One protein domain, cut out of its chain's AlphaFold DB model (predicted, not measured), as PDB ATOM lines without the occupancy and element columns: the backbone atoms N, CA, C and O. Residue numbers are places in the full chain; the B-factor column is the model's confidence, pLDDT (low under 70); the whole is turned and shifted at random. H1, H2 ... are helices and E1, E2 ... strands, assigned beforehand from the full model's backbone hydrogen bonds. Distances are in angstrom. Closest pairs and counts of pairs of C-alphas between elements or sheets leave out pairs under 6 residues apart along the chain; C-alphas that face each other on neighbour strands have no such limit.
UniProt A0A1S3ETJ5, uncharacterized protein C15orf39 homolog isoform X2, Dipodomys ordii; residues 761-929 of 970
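This is residues 761 to 929 of the 970 residues of the protein "uncharacterized protein C15orf39 homolog isoform X2" of Dipodomys ordii (UniProt A0A1S3ETJ5). An elongated helical body is built along one long, kinked helix, H9, with H1 and H4 packed beside parts of it as a three-helix up-and-down bundle, each helix running against the one before it in the chain. H6 packs on H9 away from H1 and H4; at one end of the body is a small sheet, E1 E2 E3, with H7 and H8 by it, and H2 and H3 lie toward the other end. The printed part has 169 residues, with nine named helices and three named strands in the order H1 H2 H3 H4 E1 E2 H5 H6 H7 H8 E3 H9. The sheet runs E1 E2 E3, antiparallel throughout, and the class is mostly helix. The whole is compact, with a radius of gyration of the C-alphas of 17.1 A, and spans 54 by 29 by 28 A.

H1, residues 761 to 780, begins with C-alpha 761 at (-6.923, 0.624, -37.535) and is 28.2 A long. H2 is residues 784 to 793, H3 799 to 803, and H4 806 to 825, 28.3 A long. E1 is residues 833 to 835; E2, residues 838 to 842, begins with C-alpha 838 at (-11.415, -6.909, -54.572). H5 is residues 843 to 850, H6 856 to 865, H7 875 to 886, H8 891 to 894 and E3 896 to 898. H9, residues 899 to 929, is 44.6 A long and ends with C-alpha 929 at (-39.245, 1.612, -11.025).

H1 and H4 touch at a shallow tilt of 22 degrees, opposite ways, closest at the C-alphas of Leu 771 and Leu 811, 5.9 A. H9, the hub, has a kink of 46 degrees near residue 906. Its residues 913 to 921 touch H1, closest at the C-alphas of Ser 776 and Cys 917, 6.2 A. Its residues 899 to 903 touch H4, those of 905 to 912 touch H6, and H2 and H3 touch it too. The hairpin E1 and E2 has N 833 and O 840 within hydrogen-bond range at 2.9 A; E2 and E3 have N 897 and O 841 at 2.8 A. H5 and H7 only graze the sheet; H5 touches H8, closest at the C-alphas of His 844 and Met 893, 5.0 A. Every O i to N i+4 pair is within hydrogen-bond range in H1, H2, H3 and H6, against 15 of 16 in H4, 3 of 4 in H5, 7 of 8 in H7 and 23 of 27 in H9; H8 is too short for such a pair.

The two C-alphas farthest apart, those of Ala 836 and Ala 929, are 57.1 A apart. The printed part has no cut, and no link is long. The mean pLDDT of the printed part is 87.0; residues 793 to 797 and 925 to 929 are under 70.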
ATOM      1  N   GLU A 761      -5.964   1.376 -38.357       86.81
ATOM      2  CA  GLU A 761      -6.923   0.624 -37.535       86.81
ATOM      3  C   GLU A 761      -7.398   1.451 -36.327       86.81
ATOM      4  O   GLU A 761      -8.599   1.650 -36.176       86.81
ATOM      5  N   GLN A 762      -6.476   1.987 -35.515       90.19
ATOM      6  CA  GLN A 762      -6.774   2.799 -34.322       90.19
ATOM      7  C   GLN A 762      -7.591   4.055 -34.644       90.19
ATOM      8  O   GLN A 762      -8.500   4.411 -33.897       90.19
ATOM      9  N   HIS A 763      -7.305   4.725 -35.764       91.25
ATOM     10  CA  HIS A 763      -8.099   5.880 -36.185       91.25
ATOM     11  C   HIS A 763      -9.539   5.481 -36.547       91.25
ATOM     12  O   HIS A 763     -10.485   6.170 -36.163       91.25
ATOM     13  N   PHE A 764      -9.726   4.352 -37.241       92.19
ATOM     14  CA  PHE A 764     -11.063   3.853 -37.565       92.19
ATOM     15  C   PHE A 764     -11.821   3.382 -36.318       92.19
ATOM     16  O   PHE A 764     -12.986   3.732 -36.150       92.19
ATOM     17  N   THR A 765     -11.184   2.612 -35.431       91.56
ATOM     18  CA  THR A 765     -11.839   2.114 -34.211       91.56
ATOM     19  C   THR A 765     -12.141   3.239 -33.224       91.56
ATOM     20  O   THR A 765     -13.192   3.198 -32.594       91.56
ATOM     21  N   GLY A 766     -11.314   4.289 -33.159       93.38
ATOM     22  CA  GLY A 766     -11.615   5.511 -32.408       93.38
ATOM     23  C   GLY A 766     -12.825   6.279 -32.958       93.38
ATOM     24  O   GLY A 766     -13.688   6.690 -32.186       93.38
ATOM     25  N   LEU A 767     -12.944   6.419 -34.287       93.62
ATOM     26  CA  LEU A 767     -14.145   6.992 -34.918       93.62
ATOM     27  C   LEU A 767     -15.392   6.127 -34.683       93.62
ATOM     28  O   LEU A 767     -16.471   6.666 -34.447       93.62
ATOM     29  N   HIS A 768     -15.252   4.800 -34.735       93.56
ATOM     30  CA  HIS A 768     -16.340   3.866 -34.461       93.56
ATOM     31  C   HIS A 768     -16.807   3.953 -32.998       93.56
ATOM     32  O   HIS A 768     -18.004   4.084 -32.754       93.56
ATOM     33  N   ALA A 769     -15.876   3.932 -32.038       93.69
ATOM     34  CA  ALA A 769     -16.178   4.085 -30.617       93.69
ATOM     35  C   ALA A 769     -16.899   5.413 -30.359       93.69
ATOM     36  O   ALA A 769     -18.031   5.401 -29.896       93.69
ATOM     37  N   SER A 770     -16.329   6.534 -30.818       94.88
ATOM     38  CA  SER A 770     -16.941   7.863 -30.680       94.88
ATOM     39  C   SER A 770     -18.347   7.958 -31.291       94.88
ATOM     40  O   SER A 770     -19.182   8.693 -30.766       94.88
ATOM     41  N   LEU A 771     -18.636   7.224 -32.371       93.94
ATOM     42  CA  LEU A 771     -19.975   7.142 -32.962       93.94
ATOM     43  C   LEU A 771     -20.950   6.345 -32.075       93.94
ATOM     44  O   LEU A 771     -22.083   6.776 -31.869       93.94
ATOM     45  N   CYS A 772     -20.516   5.206 -31.536       91.81
ATOM     46  CA  CYS A 772     -21.303   4.382 -30.615       91.81
ATOM     47  C   CYS A 772     -21.526   5.068 -29.254       91.81
ATOM     48  O   CYS A 772     -22.610   4.944 -28.678       91.81
ATOM     49  N   ASP A 773     -20.552   5.847 -28.783       93.06
ATOM     50  CA  ASP A 773     -20.646   6.694 -27.592       93.06
ATOM     51  C   ASP A 773     -21.613   7.863 -27.831       93.06
ATOM     52  O   ASP A 773     -22.487   8.112 -27.005       93.06
ATOM     53  N   ALA A 774     -21.540   8.529 -28.992       92.94
ATOM     54  CA  ALA A 774     -22.488   9.579 -29.374       92.94
ATOM     55  C   ALA A 774     -23.930   9.049 -29.475       92.94
ATOM     56  O   ALA A 774     -24.862   9.714 -29.024       92.94
ATOM     57  N   ILE A 775     -24.122   7.834 -30.002       91.25
ATOM     58  CA  ILE A 775     -25.430   7.161 -30.028       91.25
ATOM     59  C   ILE A 775     -25.911   6.850 -28.613       91.25
ATOM     60  O   ILE A 775     -27.025   7.231 -28.260       91.25
ATOM     61  N   SER A 776     -25.080   6.207 -27.792       91.25
ATOM     62  CA  SER A 776     -25.452   5.820 -26.424       91.25
ATOM     63  C   SER A 776     -25.752   7.048 -25.560       91.25
ATOM     64  O   SER A 776     -26.747   7.061 -24.842       91.25
ATOM     65  N   GLY A 777     -24.977   8.125 -25.723       88.69
ATOM     66  CA  GLY A 777     -25.259   9.436 -25.147       88.69
ATOM     67  C   GLY A 777     -26.583  10.022 -25.639       88.69
ATOM     68  O   GLY A 777     -27.388  10.444 -24.816       88.69
ATOM     69  N   SER A 778     -26.860  10.007 -26.948       87.94
ATOM     70  CA  SER A 778     -28.126  10.529 -27.494       87.94
ATOM     71  C   SER A 778     -29.363   9.754 -27.019       87.94
ATOM     72  O   SER A 778     -30.413  10.358 -26.815       87.94
ATOM     73  N   VAL A 779     -29.234   8.444 -26.771       89.31
ATOM     74  CA  VAL A 779     -30.281   7.623 -26.142       89.31
ATOM     75  C   VAL A 779     -30.442   8.001 -24.667       89.31
ATOM     76  O   VAL A 779     -31.557   8.287 -24.251       89.31
ATOM     77  N   ALA A 780     -29.351   8.091 -23.899       87.44
ATOM     78  CA  ALA A 780     -29.397   8.423 -22.470       87.44
ATOM     79  C   ALA A 780     -29.896   9.855 -22.166       87.44
ATOM     80  O   ALA A 780     -30.434  10.101 -21.093       87.44
ATOM     81  N   HIS A 781     -29.741  10.801 -23.102       84.06
ATOM     82  CA  HIS A 781     -30.280  12.166 -22.988       84.06
ATOM     83  C   HIS A 781     -31.703  12.315 -23.567       84.06
ATOM     84  O   HIS A 781     -32.260  13.412 -23.534       84.06
ATOM     85  N   SER A 782     -32.293  11.252 -24.124       85.50
ATOM     86  CA  SER A 782     -33.661  11.278 -24.655       85.50
ATOM     87  C   SER A 782     -34.665  10.814 -23.592       85.50
ATOM     88  O   SER A 782     -34.431   9.778 -22.967       85.50
ATOM     89  N   PRO A 783     -35.800  11.513 -23.396       82.25
ATOM     90  CA  PRO A 783     -36.819  11.082 -22.442       82.25
ATOM     91  C   PRO A 783     -37.440   9.741 -22.879       82.25
ATOM     92  O   PRO A 783     -37.632   9.518 -24.083       82.25
ATOM     93  N   PRO A 784     -37.755   8.834 -21.936       81.62
ATOM     94  CA  PRO A 784     -38.144   7.465 -22.258       81.62
ATOM     95  C   PRO A 784     -39.468   7.371 -23.020       81.62
ATOM     96  O   PRO A 784     -39.648   6.436 -23.791       81.62
ATOM     97  N   GLU A 785     -40.361   8.349 -22.890       84.31
ATOM     98  CA  GLU A 785     -41.597   8.454 -23.669       84.31
ATOM     99  C   GLU A 785     -41.279   8.610 -25.161       84.31
ATOM    100  O   GLU A 785     -41.822   7.876 -25.984       84.31
ATOM    101  N   LYS A 786     -40.327   9.492 -25.503       82.44
ATOM    102  CA  LYS A 786     -39.856   9.686 -26.884       82.44
ATOM    103  C   LYS A 786     -39.072   8.470 -27.384       82.44
ATOM    104  O   LYS A 786     -39.137   8.137 -28.564       82.44
ATOM    105  N   LEU A 787     -38.358   7.769 -26.497       83.75
ATOM    106  CA  LEU A 787     -37.727   6.493 -26.844       83.75
ATOM    107  C   LEU A 787     -38.767   5.408 -27.167       83.75
ATOM    108  O   LEU A 787     -38.581   4.716 -28.165       83.75
ATOM    109  N   ARG A 788     -39.858   5.277 -26.392       82.44
ATOM    110  CA  ARG A 788     -40.969   4.350 -26.698       82.44
ATOM    111  C   ARG A 788     -41.678   4.754 -27.997       82.44
ATOM    112  O   ARG A 788     -41.821   3.914 -28.879       82.44
ATOM    113  N   GLU A 789     -42.001   6.038 -28.174       83.06
ATOM    114  CA  GLU A 789     -42.578   6.573 -29.418       83.06
ATOM    115  C   GLU A 789     -41.713   6.224 -30.635       83.06
ATOM    116  O   GLU A 789     -42.213   5.667 -31.610       83.06
ATOM    117  N   TRP A 790     -40.405   6.489 -30.593       80.19
ATOM    118  CA  TRP A 790     -39.496   6.142 -31.687       80.19
ATOM    119  C   TRP A 790     -39.341   4.628 -31.887       80.19
ATOM    120  O   TRP A 790     -39.216   4.181 -33.026       80.19
ATOM    121  N   PHE A 791     -39.354   3.834 -30.816       79.44
ATOM    122  CA  PHE A 791     -39.264   2.371 -30.877       79.44
ATOM    123  C   PHE A 791     -40.496   1.730 -31.541       79.44
ATOM    124  O   PHE A 791     -40.368   0.703 -32.201       79.44
ATOM    125  N   GLU A 792     -41.673   2.348 -31.401       75.69
ATOM    126  CA  GLU A 792     -42.932   1.879 -31.994       75.69
ATOM    127  C   GLU A 792     -43.225   2.494 -33.376       75.69
ATOM    128  O   GLU A 792     -43.813   1.832 -34.233       75.69
ATOM    129  N   SER A 793     -42.812   3.745 -33.620       69.94
ATOM    130  CA  SER A 793     -43.116   4.487 -34.858       69.94
ATOM    131  C   SER A 793     -42.039   4.403 -35.942       69.94
ATOM    132  O   SER A 793     -42.359   4.529 -37.128       69.94
ATOM    133  N   THR A 794     -40.764   4.202 -35.586       63.03
ATOM    134  CA  THR A 794     -39.697   4.083 -36.589       63.03
ATOM    135  C   THR A 794     -39.575   2.643 -37.089       63.03
ATOM    136  O   THR A 794     -39.744   1.682 -36.344       63.03
ATOM    137  N   GLY A 795     -39.292   2.484 -38.386       63.19
ATOM    138  CA  GLY A 795     -39.117   1.166 -39.007       63.19
ATOM    139  C   GLY A 795     -37.958   0.350 -38.401       63.19
ATOM    140  O   GLY A 795     -37.161   0.899 -37.640       63.19
ATOM    141  N   PRO A 796     -37.800  -0.932 -38.793       62.28
ATOM    142  CA  PRO A 796     -37.117  -2.002 -38.034       62.28
ATOM    143  C   PRO A 796     -35.657  -1.770 -37.595       62.28
ATOM    144  O   PRO A 796     -35.117  -2.568 -36.833       62.28
ATOM    145  N   TRP A 797     -35.022  -0.686 -38.040       64.25
ATOM    146  CA  TRP A 797     -33.630  -0.331 -37.760       64.25
ATOM    147  C   TRP A 797     -33.471   1.042 -37.079       64.25
ATOM    148  O   TRP A 797     -32.390   1.623 -37.119       64.25
ATOM    149  N   GLY A 798     -34.533   1.613 -36.490       70.25
ATOM    150  CA  GLY A 798     -34.451   2.829 -35.657       70.25
ATOM    151  C   GLY A 798     -33.963   4.093 -36.378       70.25
ATOM    152  O   GLY A 798     -33.558   5.068 -35.745       70.25
ATOM    153  N   ARG A 799     -33.906   4.056 -37.717       75.81
ATOM    154  CA  ARG A 799     -32.961   4.875 -38.489       75.81
ATOM    155  C   ARG A 799     -33.228   6.375 -38.381       75.81
ATOM    156  O   ARG A 799     -32.286   7.146 -38.268       75.81
ATOM    157  N   ALA A 800     -34.498   6.778 -38.382       75.44
ATOM    158  CA  ALA A 800     -34.890   8.184 -38.308       75.44
ATOM    159  C   ALA A 800     -34.441   8.852 -36.993       75.44
ATOM    160  O   ALA A 800     -33.895   9.952 -37.025       75.44
ATOM    161  N   ALA A 801     -34.589   8.160 -35.858       77.94
ATOM    162  CA  ALA A 801     -34.357   8.722 -34.528       77.94
ATOM    163  C   ALA A 801     -32.905   9.183 -34.311       77.94
ATOM    164  O   ALA A 801     -32.667  10.275 -33.801       77.94
ATOM    165  N   TRP A 802     -31.913   8.393 -34.744       83.38
ATOM    166  CA  TRP A 802     -30.507   8.815 -34.673       83.38
ATOM    167  C   TRP A 802     -30.068   9.679 -35.864       83.38
ATOM    168  O   TRP A 802     -29.081  10.406 -35.745       83.38
ATOM    169  N   GLN A 803     -30.789   9.657 -36.992       83.12
ATOM    170  CA  GLN A 803     -30.499  10.523 -38.143       83.12
ATOM    171  C   GLN A 803     -30.782  12.010 -37.876       83.12
ATOM    172  O   GLN A 803     -30.139  12.851 -38.507       83.12
ATOM    173  N   GLU A 804     -31.663  12.344 -36.926       78.81
ATOM    174  CA  GLU A 804     -31.838  13.713 -36.407       78.81
ATOM    175  C   GLU A 804     -30.563  14.246 -35.713       78.81
ATOM    176  O   GLU A 804     -30.303  15.452 -35.702       78.81
ATOM    177  N   CYS A 805     -29.725  13.363 -35.154       82.88
ATOM    178  CA  CYS A 805     -28.541  13.763 -34.400       82.88
ATOM    179  C   CYS A 805     -27.366  14.125 -35.327       82.88
ATOM    180  O   CYS A 805     -26.609  13.265 -35.790       82.88
ATOM    181  N   GLN A 806     -27.148  15.427 -35.540       87.19
ATOM    182  CA  GLN A 806     -26.058  15.946 -36.382       87.19
ATOM    183  C   GLN A 806     -24.660  15.443 -35.972       87.19
ATOM    184  O   GLN A 806     -23.802  15.248 -36.833       87.19
ATOM    185  N   ALA A 807     -24.420  15.188 -34.679       88.62
ATOM    186  CA  ALA A 807     -23.152  14.636 -34.196       88.62
ATOM    187  C   ALA A 807     -22.917  13.201 -34.705       88.62
ATOM    188  O   ALA A 807     -21.837  12.896 -35.217       88.62
ATOM    189  N   VAL A 808     -23.945  12.346 -34.639       91.06
ATOM    190  CA  VAL A 808     -23.914  10.970 -35.164       91.06
ATOM    191  C   VAL A 808     -23.729  10.990 -36.683       91.06
ATOM    192  O   VAL A 808     -22.849  10.305 -37.198       91.06
ATOM    193  N   GLN A 809     -24.464  11.846 -37.399       90.62
ATOM    194  CA  GLN A 809     -24.320  12.025 -38.851       90.62
ATOM    195  C   GLN A 809     -22.903  12.472 -39.253       90.62
ATOM    196  O   GLN A 809     -22.291  11.901 -40.160       90.62
ATOM    197  N   GLY A 810     -22.341  13.464 -38.554       92.12
ATOM    198  CA  GLY A 810     -21.003  13.994 -38.822       92.12
ATOM    199  C   GLY A 810     -19.871  13.003 -38.526       92.12
ATOM    200  O   GLY A 810     -18.831  13.047 -39.187       92.12
ATOM    201  N   LEU A 811     -20.057  12.095 -37.564       93.25
ATOM    202  CA  LEU A 811     -19.129  10.995 -37.284       93.25
ATOM    203  C   LEU A 811     -19.293   9.843 -38.291       93.25
ATOM    204  O   LEU A 811     -18.295   9.350 -38.818       93.25
ATOM    205  N   LEU A 812     -20.532   9.478 -38.635       92.94
ATOM    206  CA  LEU A 812     -20.845   8.457 -39.637       92.94
ATOM    207  C   LEU A 812     -20.273   8.832 -41.012       92.94
ATOM    208  O   LEU A 812     -19.592   8.016 -41.630       92.94
ATOM    209  N   GLY A 813     -20.455  10.077 -41.463       91.94
ATOM    210  CA  GLY A 813     -19.906  10.564 -42.733       91.94
ATOM    211  C   GLY A 813     -18.376  10.489 -42.800       91.94
ATOM    212  O   GLY A 813     -17.821  10.082 -43.821       91.94
ATOM    213  N   LYS A 814     -17.675  10.799 -41.698       94.00
ATOM    214  CA  LYS A 814     -16.209  10.643 -41.584       94.00
ATOM    215  C   LYS A 814     -15.788   9.172 -41.650       94.00
ATOM    216  O   LYS A 814     -14.844   8.840 -42.364       94.00
ATOM    217  N   LEU A 815     -16.493   8.289 -40.945       94.12
ATOM    218  CA  LEU A 815     -16.192   6.857 -40.910       94.12
ATOM    219  C   LEU A 815     -16.452   6.174 -42.263       94.12
ATOM    220  O   LEU A 815     -15.604   5.415 -42.736       94.12
ATOM    221  N   LEU A 816     -17.564   6.493 -42.932       93.06
ATOM    222  CA  LEU A 816     -17.854   6.020 -44.290       93.06
ATOM    223  C   LEU A 816     -16.815   6.537 -45.296       93.06
ATOM    224  O   LEU A 816     -16.369   5.779 -46.154       93.06
ATOM    225  N   SER A 817     -16.356   7.781 -45.136       92.56
ATOM    226  CA  SER A 817     -15.285   8.363 -45.956       92.56
ATOM    227  C   SER A 817     -13.936   7.652 -45.754       92.56
ATOM    228  O   SER A 817     -13.221   7.414 -46.726       92.56
ATOM    229  N   GLN A 818     -13.591   7.238 -44.526       91.81
ATOM    230  CA  GLN A 818     -12.413   6.392 -44.275       91.81
ATOM    231  C   GLN A 818     -12.567   4.998 -44.900       91.81
ATOM    232  O   GLN A 818     -11.646   4.504 -45.549       91.81
ATOM    233  N   LEU A 819     -13.746   4.383 -44.785       90.31
ATOM    234  CA  LEU A 819     -14.019   3.071 -45.375       90.31
ATOM    235  C   LEU A 819     -13.936   3.095 -46.915       90.31
ATOM    236  O   LEU A 819     -13.317   2.218 -47.519       90.31
ATOM    237  N   GLN A 820     -14.474   4.141 -47.546       91.06
ATOM    238  CA  GLN A 820     -14.296   4.414 -48.974       91.06
ATOM    239  C   GLN A 820     -12.820   4.656 -49.320       91.06
ATOM    240  O   GLN A 820     -12.323   4.101 -50.301       91.06
ATOM    241  N   ARG A 821     -12.073   5.412 -48.502       90.88
ATOM    242  CA  ARG A 821     -10.627   5.618 -48.694       90.88
ATOM    243  C   ARG A 821      -9.867   4.289 -48.720       90.88
ATOM    244  O   ARG A 821      -9.039   4.125 -49.610       90.88
ATOM    245  N   PHE A 822     -10.181   3.330 -47.844       89.56
ATOM    246  CA  PHE A 822      -9.560   1.992 -47.856       89.56
ATOM    247  C   PHE A 822      -9.848   1.219 -49.154       89.56
ATOM    248  O   PHE A 822      -8.997   0.469 -49.630       89.56
ATOM    249  N   MET A 823     -11.028   1.415 -49.757       87.94
ATOM    250  CA  MET A 823     -11.373   0.840 -51.062       87.94
ATOM    251  C   MET A 823     -10.604   1.504 -52.216       87.94
ATOM    252  O   MET A 823     -10.181   0.804 -53.134       87.94
ATOM    253  N   TYR A 824     -10.391   2.823 -52.175       86.75
ATOM    254  CA  TYR A 824      -9.649   3.545 -53.217       86.75
ATOM    255  C   TYR A 824      -8.129   3.338 -53.137       86.75
ATOM    256  O   TYR A 824      -7.490   3.141 -54.166       86.75
ATOM    257  N   THR A 825      -7.537   3.346 -51.939       87.75
ATOM    258  CA  THR A 825      -6.088   3.122 -51.755       87.75
ATOM    259  C   THR A 825      -5.697   1.644 -51.747       87.75
ATOM    260  O   THR A 825      -4.508   1.334 -51.751       87.75
ATOM    261  N   GLN A 826      -6.682   0.740 -51.675       84.12
ATOM    262  CA  GLN A 826      -6.528  -0.695 -51.397       84.12
ATOM    263  C   GLN A 826      -5.817  -1.017 -50.061       84.12
ATOM    264  O   GLN A 826      -5.474  -2.167 -49.790       84.12
ATOM    265  N   GLN A 827      -5.625  -0.024 -49.185       82.00
ATOM    266  CA  GLN A 827      -4.970  -0.182 -47.883       82.00
ATOM    267  C   GLN A 827      -6.029  -0.397 -46.798       82.00
ATOM    268  O   GLN A 827      -6.408   0.525 -46.077       82.00
ATOM    269  N   CYS A 828      -6.530  -1.629 -46.698       84.19
ATOM    270  CA  CYS A 828      -7.407  -2.033 -45.601       84.19
ATOM    271  C   CYS A 828      -6.576  -2.276 -44.324       84.19
ATOM    272  O   CYS A 828      -5.675  -3.119 -44.359       84.19
ATOM    273  N   PRO A 829      -6.866  -1.593 -43.197       85.31
ATOM    274  CA  PRO A 829      -6.106  -1.757 -41.954       85.31
ATOM    275  C   PRO A 829      -6.367  -3.090 -41.236       85.31
ATOM    276  O   PRO A 829      -5.586  -3.488 -40.379       85.31
ATOM    277  N   PHE A 830      -7.460  -3.777 -41.569       87.88
ATOM    278  CA  PHE A 830      -7.896  -5.000 -40.899       87.88
ATOM    279  C   PHE A 830      -7.311  -6.265 -41.548       87.88
ATOM    280  O   PHE A 830      -6.930  -6.229 -42.723       87.88
ATOM    281  N   PRO A 831      -7.308  -7.420 -40.851       87.62
ATOM    282  CA  PRO A 831      -7.035  -8.716 -41.469       87.62
ATOM    283  C   PRO A 831      -7.983  -8.957 -42.651       87.62
ATOM    284  O   PRO A 831      -9.202  -8.995 -42.490       87.62
ATOM    285  N   HIS A 832      -7.423  -9.087 -43.853       91.62
ATOM    286  CA  HIS A 832      -8.177  -9.150 -45.102       91.62
ATOM    287  C   HIS A 832      -7.535 -10.100 -46.120       91.62
ATOM    288  O   HIS A 832      -6.350 -10.436 -46.033       91.62
ATOM    289  N   VAL A 833      -8.336 -10.491 -47.109       91.50
ATOM    290  CA  VAL A 833      -7.976 -11.315 -48.269       91.50
ATOM    291  C   VAL A 833      -8.274 -10.515 -49.538       91.50
ATOM    292  O   VAL A 833      -9.284  -9.819 -49.599       91.50
ATOM    293  N   VAL A 834      -7.436 -10.629 -50.570       91.75
ATOM    294  CA  VAL A 834      -7.705 -10.034 -51.890       91.75
ATOM    295  C   VAL A 834      -8.009 -11.147 -52.890       91.75
ATOM    296  O   VAL A 834      -7.198 -12.050 -53.074       91.75
ATOM    297  N   ARG A 835      -9.165 -11.078 -53.561       91.75
ATOM    298  CA  ARG A 835      -9.528 -11.966 -54.681       91.75
ATOM    299  C   ARG A 835      -9.916 -11.118 -55.886       91.75
ATOM    300  O   ARG A 835     -10.776 -10.253 -55.757       91.75
ATOM    301  N   ALA A 836      -9.306 -11.372 -57.046       89.25
ATOM    302  CA  ALA A 836      -9.590 -10.665 -58.305       89.25
ATOM    303  C   ALA A 836      -9.611  -9.120 -58.175       89.25
ATOM    304  O   ALA A 836     -10.494  -8.455 -58.705       89.25
ATOM    305  N   GLY A 837      -8.665  -8.549 -57.417       85.88
ATOM    306  CA  GLY A 837      -8.574  -7.100 -57.181       85.88
ATOM    307  C   GLY A 837      -9.627  -6.512 -56.228       85.88
ATOM    308  O   GLY A 837      -9.672  -5.299 -56.054       85.88
ATOM    309  N   ALA A 838     -10.468  -7.337 -55.598       90.50
ATOM    310  CA  ALA A 838     -11.415  -6.909 -54.572       90.50
ATOM    311  C   ALA A 838     -10.969  -7.363 -53.173       90.50
ATOM    312  O   ALA A 838     -10.552  -8.509 -52.980       90.50
ATOM    313  N   ILE A 839     -11.091  -6.462 -52.194       92.56
ATOM    314  CA  ILE A 839     -10.787  -6.722 -50.783       92.56
ATOM    315  C   ILE A 839     -11.989  -7.373 -50.098       92.56
ATOM    316  O   ILE A 839     -13.120  -6.884 -50.180       92.56
ATOM    317  N   PHE A 840     -11.711  -8.444 -49.364       93.44
ATOM    318  CA  PHE A 840     -12.647  -9.161 -48.517       93.44
ATOM    319  C   PHE A 840     -12.158  -9.160 -47.070       93.44
ATOM    320  O   PHE A 840     -10.989  -9.441 -46.804       93.44
ATOM    321  N   VAL A 841     -13.060  -8.880 -46.132       93.75
ATOM    322  CA  VAL A 841     -12.804  -8.924 -44.686       93.75
ATOM    323  C   VAL A 841     -13.599 -10.067 -44.046       93.75
ATOM    324  O   VAL A 841     -14.722 -10.337 -44.474       93.75
ATOM    325  N   PRO A 842     -13.063 -10.765 -43.032       93.44
ATOM    326  CA  PRO A 842     -13.811 -11.778 -42.296       93.44
ATOM    327  C   PRO A 842     -15.004 -11.181 -41.555       93.44
ATOM    328  O   PRO A 842     -14.890 -10.119 -40.941       93.44
ATOM    329  N   ILE A 843     -16.125 -11.899 -41.523       94.12
ATOM    330  CA  ILE A 843     -17.328 -11.489 -40.789       94.12
ATOM    331  C   ILE A 843     -17.077 -11.298 -39.276       94.12
ATOM    332  O   ILE A 843     -17.745 -10.476 -38.648       94.12
ATOM    333  N   HIS A 844     -16.059 -11.958 -38.702       91.75
ATOM    334  CA  HIS A 844     -15.532 -11.670 -37.360       91.75
ATOM    335  C   HIS A 844     -15.286 -10.173 -37.113       91.75
ATOM    336  O   HIS A 844     -15.601  -9.686 -36.032       91.75
ATOM    337  N   LEU A 845     -14.774  -9.427 -38.102       91.19
ATOM    338  CA  LEU A 845     -14.532  -7.989 -37.963       91.19
ATOM    339  C   LEU A 845     -15.826  -7.251 -37.589       91.19
ATOM    340  O   LEU A 845     -15.863  -6.504 -36.618       91.19
ATOM    341  N   VAL A 846     -16.908  -7.507 -38.325       91.62
ATOM    342  CA  VAL A 846     -18.196  -6.841 -38.096       91.62
ATOM    343  C   VAL A 846     -18.802  -7.259 -36.755       91.62
ATOM    344  O   VAL A 846     -19.302  -6.413 -36.020       91.62
ATOM    345  N   LYS A 847     -18.735  -8.552 -36.422       91.38
ATOM    346  CA  LYS A 847     -19.470  -9.138 -35.290       91.38
ATOM    347  C   LYS A 847     -18.760  -9.004 -33.943       91.38
ATOM    348  O   LYS A 847     -19.424  -8.802 -32.941       91.38
ATOM    349  N   GLU A 848     -17.430  -9.074 -33.925       89.25
ATOM    350  CA  GLU A 848     -16.636  -9.150 -32.688       89.25
ATOM    351  C   GLU A 848     -15.697  -7.946 -32.485       89.25
ATOM    352  O   GLU A 848     -15.186  -7.750 -31.385       89.25
ATOM    353  N   ARG A 849     -15.427  -7.138 -33.525       88.00
ATOM    354  CA  ARG A 849     -14.566  -5.938 -33.419       88.00
ATOM    355  C   ARG A 849     -15.326  -4.628 -33.582       88.00
ATOM    356  O   ARG A 849     -15.003  -3.680 -32.878       88.00
ATOM    357  N   LEU A 850     -16.295  -4.567 -34.497       89.00
ATOM    358  CA  LEU A 850     -17.166  -3.398 -34.653       89.00
ATOM    359  C   LEU A 850     -18.342  -3.477 -33.676       89.00
ATOM    360  O   LEU A 850     -18.463  -2.626 -32.811       89.00
ATOM    361  N   PHE A 851     -19.161  -4.529 -33.731       90.75
ATOM    362  CA  PHE A 851     -20.391  -4.598 -32.934       90.75
ATOM    363  C   PHE A 851     -20.418  -5.726 -31.874       90.75
ATOM    364  O   PHE A 851     -21.394  -6.475 -31.825       90.75
ATOM    365  N   PRO A 852     -19.422  -5.838 -30.962       87.56
ATOM    366  CA  PRO A 852     -19.334  -6.923 -29.969       87.56
ATOM    367  C   PRO A 852     -20.447  -6.917 -28.906       87.56
ATOM    368  O   PRO A 852     -20.504  -7.808 -28.060       87.56
ATOM    369  N   ARG A 853     -21.314  -5.896 -28.893       86.44
ATOM    370  CA  ARG A 853     -22.508  -5.838 -28.033       86.44
ATOM    371  C   ARG A 853     -23.758  -6.410 -28.706       86.44
ATOM    372  O   ARG A 853     -24.704  -6.745 -27.999       86.44
ATOM    373  N   LEU A 854     -23.767  -6.549 -30.035       87.75
ATOM    374  CA  LEU A 854     -24.928  -7.028 -30.780       87.75
ATOM    375  C   LEU A 854     -24.989  -8.561 -30.835       87.75
ATOM    376  O   LEU A 854     -23.966  -9.212 -31.058       87.75
ATOM    377  N   PRO A 855     -26.186  -9.172 -30.736       88.12
ATOM    378  CA  PRO A 855     -26.340 -10.606 -30.933       88.12
ATOM    379  C   PRO A 855     -25.836 -11.051 -32.321       88.12
ATOM    380  O   PRO A 855     -26.304 -10.527 -33.339       88.12
ATOM    381  N   PRO A 856     -24.975 -12.085 -32.411       87.62
ATOM    382  CA  PRO A 856     -24.475 -12.604 -33.684       87.62
ATOM    383  C   PRO A 856     -25.558 -12.999 -34.702       87.62
ATOM    384  O   PRO A 856     -25.280 -13.012 -35.899       87.62
ATOM    385  N   ALA A 857     -26.775 -13.325 -34.257       89.44
ATOM    386  CA  ALA A 857     -27.909 -13.619 -35.134       89.44
ATOM    387  C   ALA A 857     -28.534 -12.356 -35.760       89.44
ATOM    388  O   ALA A 857     -28.933 -12.392 -36.919       89.44
ATOM    389  N   SER A 858     -28.570 -11.232 -35.037       90.56
ATOM    390  CA  SER A 858     -29.105  -9.959 -35.539       90.56
ATOM    391  C   SER A 858     -28.226  -9.383 -36.651       90.56
ATOM    392  O   SER A 858     -28.739  -8.947 -37.676       90.56
ATOM    393  N   VAL A 859     -26.899  -9.474 -36.503       90.94
ATOM    394  CA  VAL A 859     -25.955  -9.087 -37.566       90.94
ATOM    395  C   VAL A 859     -26.088 -10.001 -38.793       90.94
ATOM    396  O   VAL A 859     -26.079  -9.514 -39.919       90.94
ATOM    397  N   ASP A 860     -26.276 -11.314 -38.600       91.38
ATOM    398  CA  ASP A 860     -26.536 -12.237 -39.719       91.38
ATOM    399  C   ASP A 860     -27.872 -11.920 -40.430       91.38
ATOM    400  O   ASP A 860     -27.961 -12.097 -41.644       91.38
ATOM    401  N   HIS A 861     -28.884 -11.400 -39.720       91.75
ATOM    402  CA  HIS A 861     -30.163 -10.991 -40.312       91.75
ATOM    403  C   HIS A 861     -30.034  -9.739 -41.197       91.75
ATOM    404  O   HIS A 861     -30.492  -9.773 -42.337       91.75
ATOM    405  N   VAL A 862     -29.339  -8.691 -40.735       91.56
ATOM    406  CA  VAL A 862     -29.045  -7.491 -41.550       91.56
ATOM    407  C   VAL A 862     -28.254  -7.867 -42.811       91.56
ATOM    408  O   VAL A 862     -28.582  -7.442 -43.918       91.56
ATOM    409  N   LEU A 863     -27.250  -8.742 -42.683       91.44
ATOM    410  CA  LEU A 863     -26.501  -9.256 -43.837       91.44
ATOM    411  C   LEU A 863     -27.399 -10.047 -44.809       91.44
ATOM    412  O   LEU A 863     -27.203  -9.981 -46.023       91.44
ATOM    413  N   GLN A 864     -28.405 -10.767 -44.310       91.75
ATOM    414  CA  GLN A 864     -29.379 -11.465 -45.150       91.75
ATOM    415  C   GLN A 864     -30.344 -10.500 -45.865       91.75
ATOM    416  O   GLN A 864     -30.624 -10.708 -47.046       91.75
ATOM    417  N   GLU A 865     -30.817  -9.444 -45.196       90.88
ATOM    418  CA  GLU A 865     -31.706  -8.424 -45.777       90.88
ATOM    419  C   GLU A 865     -31.015  -7.642 -46.902       90.88
ATOM    420  O   GLU A 865     -31.543  -7.558 -48.010       90.88
ATOM    421  N   HIS A 866     -29.775  -7.193 -46.679       89.88
ATOM    422  CA  HIS A 866     -28.933  -6.566 -47.708       89.88
ATOM    423  C   HIS A 866     -28.426  -7.570 -48.773       89.88
ATOM    424  O   HIS A 866     -27.615  -7.217 -49.632       89.88
ATOM    425  N   ARG A 867     -28.897  -8.829 -48.739       91.12
ATOM    426  CA  ARG A 867     -28.594  -9.916 -49.690       91.12
ATOM    427  C   ARG A 867     -27.090 -10.167 -49.867       91.12
ATOM    428  O   ARG A 867     -26.605 -10.418 -50.971       91.12
ATOM    429  N   VAL A 868     -26.350 -10.096 -48.766       92.00
ATOM    430  CA  VAL A 868     -24.886 -10.088 -48.743       92.00
ATOM    431  C   VAL A 868     -24.324 -11.498 -48.931       92.00
ATOM    432  O   VAL A 868     -24.416 -12.358 -48.055       92.00
ATOM    433  N   GLU A 869     -23.705 -11.739 -50.089       89.56
ATOM    434  CA  GLU A 869     -23.076 -13.018 -50.440       89.56
ATOM    435  C   GLU A 869     -21.772 -13.242 -49.644       89.56
ATOM    436  O   GLU A 869     -20.671 -12.933 -50.100       89.56
ATOM    437  N   LEU A 870     -21.890 -13.804 -48.437       93.00
ATOM    438  CA  LEU A 870     -20.745 -14.214 -47.617       93.00
ATOM    439  C   LEU A 870     -20.003 -15.395 -48.257       93.00
ATOM    440  O   LEU A 870     -20.476 -16.537 -48.228       93.00
ATOM    441  N   ARG A 871     -18.806 -15.141 -48.787       92.06
ATOM    442  CA  ARG A 871     -18.018 -16.138 -49.521       92.06
ATOM    443  C   ARG A 871     -17.270 -17.095 -48.587       92.06
ATOM    444  O   ARG A 871     -16.755 -16.666 -47.551       92.06
ATOM    445  N   PRO A 872     -17.159 -18.390 -48.936       91.75
ATOM    446  CA  PRO A 872     -16.328 -19.325 -48.189       91.75
ATOM    447  C   PRO A 872     -14.844 -18.986 -48.364       91.75
ATOM    448  O   PRO A 872     -14.398 -18.645 -49.465       91.75
ATOM    449  N   THR A 873     -14.089 -19.108 -47.279       92.50
ATOM    450  CA  THR A 873     -12.624 -19.069 -47.234       92.50
ATOM    451  C   THR A 873     -12.005 -20.346 -47.804       92.50
ATOM    452  O   THR A 873     -12.569 -21.432 -47.681       92.50
ATOM    453  N   THR A 874     -10.820 -20.235 -48.404       93.31
ATOM    454  CA  THR A 874      -9.953 -21.391 -48.693       93.31
ATOM    455  C   THR A 874      -9.019 -21.671 -47.511       93.31
ATOM    456  O   THR A 874      -8.782 -20.797 -46.681       93.31
ATOM    457  N   LEU A 875      -8.446 -22.877 -47.415       91.00
ATOM    458  CA  LEU A 875      -7.564 -23.238 -46.293       91.00
ATOM    459  C   LEU A 875      -6.298 -22.362 -46.203       91.00
ATOM    460  O   LEU A 875      -5.828 -22.081 -45.101       91.00
ATOM    461  N   SER A 876      -5.762 -21.901 -47.338       90.88
ATOM    462  CA  SER A 876      -4.629 -20.966 -47.373       90.88
ATOM    463  C   SER A 876      -5.022 -19.565 -46.900       90.88
ATOM    464  O   SER A 876      -4.270 -18.939 -46.158       90.88
ATOM    465  N   GLU A 877      -6.217 -19.089 -47.251       92.75
ATOM    466  CA  GLU A 877      -6.756 -17.825 -46.739       92.75
ATOM    467  C   GLU A 877      -7.074 -17.897 -45.245       92.75
ATOM    468  O   GLU A 877      -6.707 -16.986 -44.512       92.75
ATOM    469  N   GLU A 878      -7.706 -18.974 -44.760       91.50
ATOM    470  CA  GLU A 878      -7.952 -19.137 -43.320       91.50
ATOM    471  C   GLU A 878      -6.648 -19.174 -42.526       91.50
ATOM    472  O   GLU A 878      -6.597 -18.654 -41.413       91.50
ATOM    473  N   ARG A 879      -5.594 -19.773 -43.091       90.62
ATOM    474  CA  ARG A 879      -4.257 -19.755 -42.502       90.62
ATOM    475  C   ARG A 879      -3.721 -18.322 -42.407       90.62
ATOM    476  O   ARG A 879      -3.406 -17.893 -41.302       90.62
ATOM    477  N   VAL A 880      -3.703 -17.574 -43.514       89.94
ATOM    478  CA  VAL A 880      -3.244 -16.168 -43.543       89.94
ATOM    479  C   VAL A 880      -4.061 -15.282 -42.595       89.94
ATOM    480  O   VAL A 880      -3.506 -14.411 -41.931       89.94
ATOM    481  N   LEU A 881      -5.374 -15.502 -42.496       90.12
ATOM    482  CA  LEU A 881      -6.252 -14.773 -41.580       90.12
ATOM    483  C   LEU A 881      -5.965 -15.107 -40.111       90.12
ATOM    484  O   LEU A 881      -5.895 -14.194 -39.292       90.12
ATOM    485  N   ARG A 882      -5.766 -16.389 -39.774       90.44
ATOM    486  CA  ARG A 882      -5.391 -16.810 -38.415       90.44
ATOM    487  C   ARG A 882      -4.038 -16.223 -38.019       90.44
ATOM    488  O   ARG A 882      -3.981 -15.546 -36.998       90.44
ATOM    489  N   GLU A 883      -3.016 -16.384 -38.865       86.94
ATOM    490  CA  GLU A 883      -1.672 -15.809 -38.686       86.94
ATOM    491  C   GLU A 883      -1.729 -14.280 -38.479       86.94
ATOM    492  O   GLU A 883      -1.060 -13.748 -37.594       86.94
ATOM    493  N   ARG A 884      -2.606 -13.567 -39.207       78.25
ATOM    494  CA  ARG A 884      -2.905 -12.130 -39.022       78.25
ATOM    495  C   ARG A 884      -3.865 -11.855 -37.848       78.25
ATOM    496  O   ARG A 884      -4.822 -11.097 -37.976       78.25
ATOM    497  N   ALA A 885      -3.576 -12.451 -36.693       75.12
ATOM    498  CA  ALA A 885      -4.245 -12.230 -35.407       75.12
ATOM    499  C   ALA A 885      -5.738 -12.631 -35.300       75.12
ATOM    500  O   ALA A 885      -6.412 -12.184 -34.372       75.12
ATOM    501  N   LEU A 886      -6.245 -13.532 -36.155       83.06
ATOM    502  CA  LEU A 886      -7.558 -14.191 -35.974       83.06
ATOM    503  C   LEU A 886      -7.436 -15.643 -35.470       83.06
ATOM    504  O   LEU A 886      -8.238 -16.520 -35.808       83.06
ATOM    505  N   HIS A 887      -6.410 -15.913 -34.663       77.88
ATOM    506  CA  HIS A 887      -6.223 -17.181 -33.958       77.88
ATOM    507  C   HIS A 887      -7.489 -17.576 -33.170       77.88
ATOM    508  O   HIS A 887      -8.167 -16.731 -32.590       77.88
ATOM    509  N   GLY A 888      -7.842 -18.865 -33.179       82.62
ATOM    510  CA  GLY A 888      -9.048 -19.385 -32.512       82.62
ATOM    511  C   GLY A 888     -10.381 -19.154 -33.245       82.62
ATOM    512  O   GLY A 888     -11.377 -19.780 -32.885       82.62
ATOM    513  N   CYS A 889     -10.436 -18.334 -34.302       86.12
ATOM    514  CA  CYS A 889     -11.685 -18.106 -35.038       86.12
ATOM    515  C   CYS A 889     -12.180 -19.363 -35.781       86.12
ATOM    516  O   CYS A 889     -11.460 -19.978 -36.582       86.12
ATOM    517  N   THR A 890     -13.456 -19.703 -35.562       89.62
ATOM    518  CA  THR A 890     -14.154 -20.773 -36.294       89.62
ATOM    519  C   THR A 890     -14.337 -20.393 -37.765       89.62
ATOM    520  O   THR A 890     -14.512 -19.220 -38.097       89.62
ATOM    521  N   SER A 891     -14.373 -21.373 -38.671       87.88
ATOM    522  CA  SER A 891     -14.541 -21.111 -40.111       87.88
ATOM    523  C   SER A 891     -15.871 -20.425 -40.475       87.88
ATOM    524  O   SER A 891     -15.950 -19.748 -41.496       87.88
ATOM    525  N   ARG A 892     -16.911 -20.485 -39.618       89.62
ATOM    526  CA  ARG A 892     -18.120 -19.645 -39.784       89.62
ATOM    527  C   ARG A 892     -17.797 -18.154 -39.630       89.62
ATOM    528  O   ARG A 892     -18.356 -17.351 -40.369       89.62
ATOM    529  N   MET A 893     -16.910 -17.803 -38.699       89.75
ATOM    530  CA  MET A 893     -16.501 -16.423 -38.409       89.75
ATOM    531  C   MET A 893     -15.407 -15.907 -39.356       89.75
ATOM    532  O   MET A 893     -15.215 -14.698 -39.468       89.75
ATOM    533  N   LEU A 894     -14.728 -16.805 -40.079       91.56
ATOM    534  CA  LEU A 894     -13.770 -16.443 -41.128       91.56
ATOM    535  C   LEU A 894     -14.412 -16.174 -42.500       91.56
ATOM    536  O   LEU A 894     -13.732 -15.629 -43.366       91.56
ATOM    537  N   LYS A 895     -15.707 -16.486 -42.695       94.25
ATOM    538  CA  LYS A 895     -16.447 -16.196 -43.941       94.25
ATOM    539  C   LYS A 895     -16.226 -14.758 -44.420       94.25
ATOM    540  O   LYS A 895     -16.299 -13.815 -43.635       94.25
ATOM    541  N   LEU A 896     -15.997 -14.612 -45.719       94.25
ATOM    542  CA  LEU A 896     -15.558 -13.378 -46.358       94.25
ATOM    543  C   LEU A 896     -16.736 -12.483 -46.762       94.25
ATOM    544  O   LEU A 896     -17.519 -12.830 -47.645       94.25
ATOM    545  N   LEU A 897     -16.799 -11.296 -46.163       94.25
ATOM    546  CA  LEU A 897     -17.610 -10.160 -46.589       94.25
ATOM    547  C   LEU A 897     -16.817  -9.323 -47.603       94.25
ATOM    548  O   LEU A 897     -15.647  -9.017 -47.362       94.25
ATOM    549  N   ALA A 898     -17.420  -8.910 -48.720       93.50
ATOM    550  CA  ALA A 898     -16.775  -7.952 -49.618       93.50
ATOM    551  C   ALA A 898     -16.739  -6.568 -48.954       93.50
ATOM    552  O   ALA A 898     -17.788  -6.013 -48.625       93.50
ATOM    553  N   LEU A 899     -15.549  -5.969 -48.807       91.44
ATOM    554  CA  LEU A 899     -15.392  -4.671 -48.128       91.44
ATOM    555  C   LEU A 899     -16.240  -3.571 -48.790       91.44
ATOM    556  O   LEU A 899     -16.730  -2.677 -48.110       91.44
ATOM    557  N   ARG A 900     -16.479  -3.697 -50.103       91.50
ATOM    558  CA  ARG A 900     -17.314  -2.796 -50.908       91.50
ATOM    559  C   ARG A 900     -18.773  -2.692 -50.462       91.50
ATOM    560  O   ARG A 900     -19.389  -1.695 -50.796       91.50
ATOM    561  N   GLN A 901     -19.310  -3.699 -49.771       91.56
ATOM    562  CA  GLN A 901     -20.699  -3.707 -49.295       91.56
ATOM    563  C   GLN A 901     -20.821  -3.126 -47.879       91.56
ATOM    564  O   GLN A 901     -21.896  -2.700 -47.474       91.56
ATOM    565  N   LEU A 902     -19.724  -3.098 -47.110       91.00
ATOM    566  CA  LEU A 902     -19.746  -2.630 -45.726       91.00
ATOM    567  C   LEU A 902     -20.240  -1.172 -45.573       91.00
ATOM    568  O   LEU A 902     -20.994  -0.957 -44.630       91.00
ATOM    569  N   PRO A 903     -19.928  -0.198 -46.462       91.00
ATOM    570  CA  PRO A 903     -20.507   1.149 -46.389       91.00
ATOM    571  C   PRO A 903     -22.038   1.175 -46.423       91.00
ATOM    572  O   PRO A 903     -22.642   1.960 -45.699       91.00
ATOM    573  N   ASP A 904     -22.651   0.307 -47.231       90.38
ATOM    574  CA  ASP A 904     -24.102   0.282 -47.456       90.38
ATOM    575  C   ASP A 904     -24.848  -0.409 -46.304       90.38
ATOM    576  O   ASP A 904     -25.996  -0.087 -46.017       90.38
ATOM    577  N   ILE A 905     -24.187  -1.366 -45.642       92.31
ATOM    578  CA  ILE A 905     -24.730  -2.157 -44.524       92.31
ATOM    579  C   ILE A 905     -24.506  -1.452 -43.173       92.31
ATOM    580  O   ILE A 905     -25.265  -1.637 -42.222       92.31
ATOM    581  N   TYR A 906     -23.441  -0.652 -43.052       92.38
ATOM    582  CA  TYR A 906     -23.037  -0.040 -41.784       92.38
ATOM    583  C   TYR A 906     -24.146   0.802 -41.115       92.38
ATOM    584  O   TYR A 906     -24.310   0.663 -39.902       92.38
ATOM    585  N   PRO A 907     -24.959   1.609 -41.834       91.12
ATOM    586  CA  PRO A 907     -26.077   2.344 -41.236       91.12
ATOM    587  C   PRO A 907     -27.191   1.463 -40.640       91.12
ATOM    588  O   PRO A 907     -27.916   1.932 -39.769       91.12
ATOM    589  N   ASP A 908     -27.349   0.210 -41.069       90.94
ATOM    590  CA  ASP A 908     -28.339  -0.730 -40.511       90.94
ATOM    591  C   ASP A 908     -27.807  -1.433 -39.259       90.94
ATOM    592  O   ASP A 908     -28.509  -1.567 -38.259       90.94
ATOM    593  N   LEU A 909     -26.514  -1.768 -39.252       91.50
ATOM    594  CA  LEU A 909     -25.815  -2.239 -38.050       91.50
ATOM    595  C   LEU A 909     -25.757  -1.151 -36.965       91.50
ATOM    596  O   LEU A 909     -25.867  -1.443 -35.775       91.50
ATOM    597  N   LEU A 910     -25.649   0.113 -37.377       91.56
ATOM    598  CA  LEU A 910     -25.759   1.268 -36.493       91.56
ATOM    599  C   LEU A 910     -27.184   1.431 -35.937       91.56
ATOM    600  O   LEU A 910     -27.358   1.730 -34.757       91.56
ATOM    601  N   GLY A 911     -28.193   1.155 -36.766       90.19
ATOM    602  CA  GLY A 911     -29.593   1.048 -36.364       90.19
ATOM    603  C   GLY A 911     -29.844  -0.028 -35.307       90.19
ATOM    604  O   GLY A 911     -30.485   0.241 -34.289       90.19
ATOM    605  N   LEU A 912     -29.254  -1.216 -35.482       89.88
ATOM    606  CA  LEU A 912     -29.224  -2.249 -34.446       89.88
ATOM    607  C   LEU A 912     -28.570  -1.752 -33.154       89.88
ATOM    608  O   LEU A 912     -29.118  -1.987 -32.082       89.88
ATOM    609  N   GLN A 913     -27.421  -1.072 -33.232       90.94
ATOM    610  CA  GLN A 913     -26.720  -0.565 -32.049       90.94
ATOM    611  C   GLN A 913     -27.558   0.474 -31.284       90.94
ATOM    612  O   GLN A 913     -27.604   0.421 -30.055       90.94
ATOM    613  N   TRP A 914     -28.275   1.358 -31.986       90.56
ATOM    614  CA  TRP A 914     -29.248   2.271 -31.378       90.56
ATOM    615  C   TRP A 914     -30.391   1.503 -30.698       90.56
ATOM    616  O   TRP A 914     -30.613   1.673 -29.501       90.56
ATOM    617  N   HIS A 915     -31.055   0.592 -31.416       88.62
ATOM    618  CA  HIS A 915     -32.181  -0.202 -30.904       88.62
ATOM    619  C   HIS A 915     -31.773  -1.081 -29.704       88.62
ATOM    620  O   HIS A 915     -32.560  -1.332 -28.790       88.62
ATOM    621  N   ASP A 916     -30.531  -1.555 -29.675       89.50
ATOM    622  CA  ASP A 916     -29.969  -2.332 -28.575       89.50
ATOM    623  C   ASP A 916     -29.631  -1.468 -27.345       89.50
ATOM    624  O   ASP A 916     -29.819  -1.912 -26.212       89.50
ATOM    625  N   CYS A 917     -29.211  -0.213 -27.544       89.94
ATOM    626  CA  CYS A 917     -29.098   0.768 -26.461       89.94
ATOM    627  C   CYS A 917     -30.470   1.210 -25.923       89.94
ATOM    628  O   CYS A 917     -30.628   1.269 -24.708       89.94
ATOM    629  N   VAL A 918     -31.478   1.426 -26.781       89.00
ATOM    630  CA  VAL A 918     -32.848   1.763 -26.344       89.00
ATOM    631  C   VAL A 918     -33.456   0.645 -25.498       89.00
ATOM    632  O   VAL A 918     -33.950   0.917 -24.408       89.00
ATOM    633  N   ARG A 919     -33.348  -0.624 -25.921       87.31
ATOM    634  CA  ARG A 919     -33.827  -1.766 -25.113       87.31
ATOM    635  C   ARG A 919     -33.160  -1.855 -23.740       87.31
ATOM    636  O   ARG A 919     -33.833  -2.213 -22.780       87.31
ATOM    637  N   ARG A 920     -31.859  -1.544 -23.645       87.62
ATOM    638  CA  ARG A 920     -31.157  -1.458 -22.353       87.62
ATOM    639  C   ARG A 920     -31.728  -0.332 -21.501       87.62
ATOM    640  O   ARG A 920     -32.170  -0.612 -20.398       87.62
ATOM    641  N   GLN A 921     -31.771   0.892 -22.029       87.12
ATOM    642  CA  GLN A 921     -32.255   2.063 -21.293       87.12
ATOM    643  C   GLN A 921     -33.679   1.863 -20.762       87.12
ATOM    644  O   GLN A 921     -33.979   2.250 -19.638       87.12
ATOM    645  N   LEU A 922     -34.542   1.225 -21.558       85.25
ATOM    646  CA  LEU A 922     -35.931   0.968 -21.197       85.25
ATOM    647  C   LEU A 922     -36.075  -0.123 -20.126       85.25
ATOM    648  O   LEU A 922     -36.798   0.072 -19.156       85.25
ATOM    649  N   GLY A 923     -35.352  -1.240 -20.271       79.62
ATOM    650  CA  GLY A 923     -35.363  -2.322 -19.282       79.62
ATOM    651  C   GLY A 923     -34.722  -1.939 -17.944       79.62
ATOM    652  O   GLY A 923     -35.123  -2.467 -16.910       79.62
ATOM    653  N   ASP A 924     -33.764  -1.012 -17.954       71.44
ATOM    654  CA  ASP A 924     -33.139  -0.456 -16.748       71.44
ATOM    655  C   ASP A 924     -34.141   0.423 -15.977       71.44
ATOM    656  O   ASP A 924     -34.372   0.203 -14.792       71.44
ATOM    657  N   LEU A 925     -34.853   1.319 -16.675       60.38
ATOM    658  CA  LEU A 925     -35.922   2.151 -16.100       60.38
ATOM    659  C   LEU A 925     -37.099   1.323 -15.561       60.38
ATOM    660  O   LEU A 925     -37.565   1.568 -14.448       60.38
ATOM    661  N   ASP A 926     -37.548   0.311 -16.310       58.12
ATOM    662  CA  ASP A 926     -38.606  -0.607 -15.866       58.12
ATOM    663  C   ASP A 926     -38.148  -1.457 -14.644       58.12
ATOM    664  O   ASP A 926     -38.987  -1.942 -13.882       58.12
ATOM    665  N   THR A 927     -36.832  -1.586 -14.401       54.16
ATOM    666  CA  THR A 927     -36.247  -2.241 -13.209       54.16
ATOM    667  C   THR A 927     -36.071  -1.270 -12.032       54.16
ATOM    668  O   THR A 927     -36.412  -1.614 -10.897       54.16
ATOM    669  N   GLU A 928     -35.597  -0.042 -12.265       47.22
ATOM    670  CA  GLU A 928     -35.452   0.994 -11.227       47.22
ATOM    671  C   GLU A 928     -36.812   1.387 -10.629       47.22
ATOM    672  O   GLU A 928     -36.937   1.548  -9.410       47.22
ATOM    673  N   ALA A 929     -37.862   1.423 -11.458       45.91
ATOM    674  CA  ALA A 929     -39.245   1.612 -11.025       45.91
ATOM    675  C   ALA A 929     -39.744   0.505 -10.070       45.91
ATOM    676  O   ALA A 929     -40.621   0.757  -9.243       45.91
TER     677      ALA A 929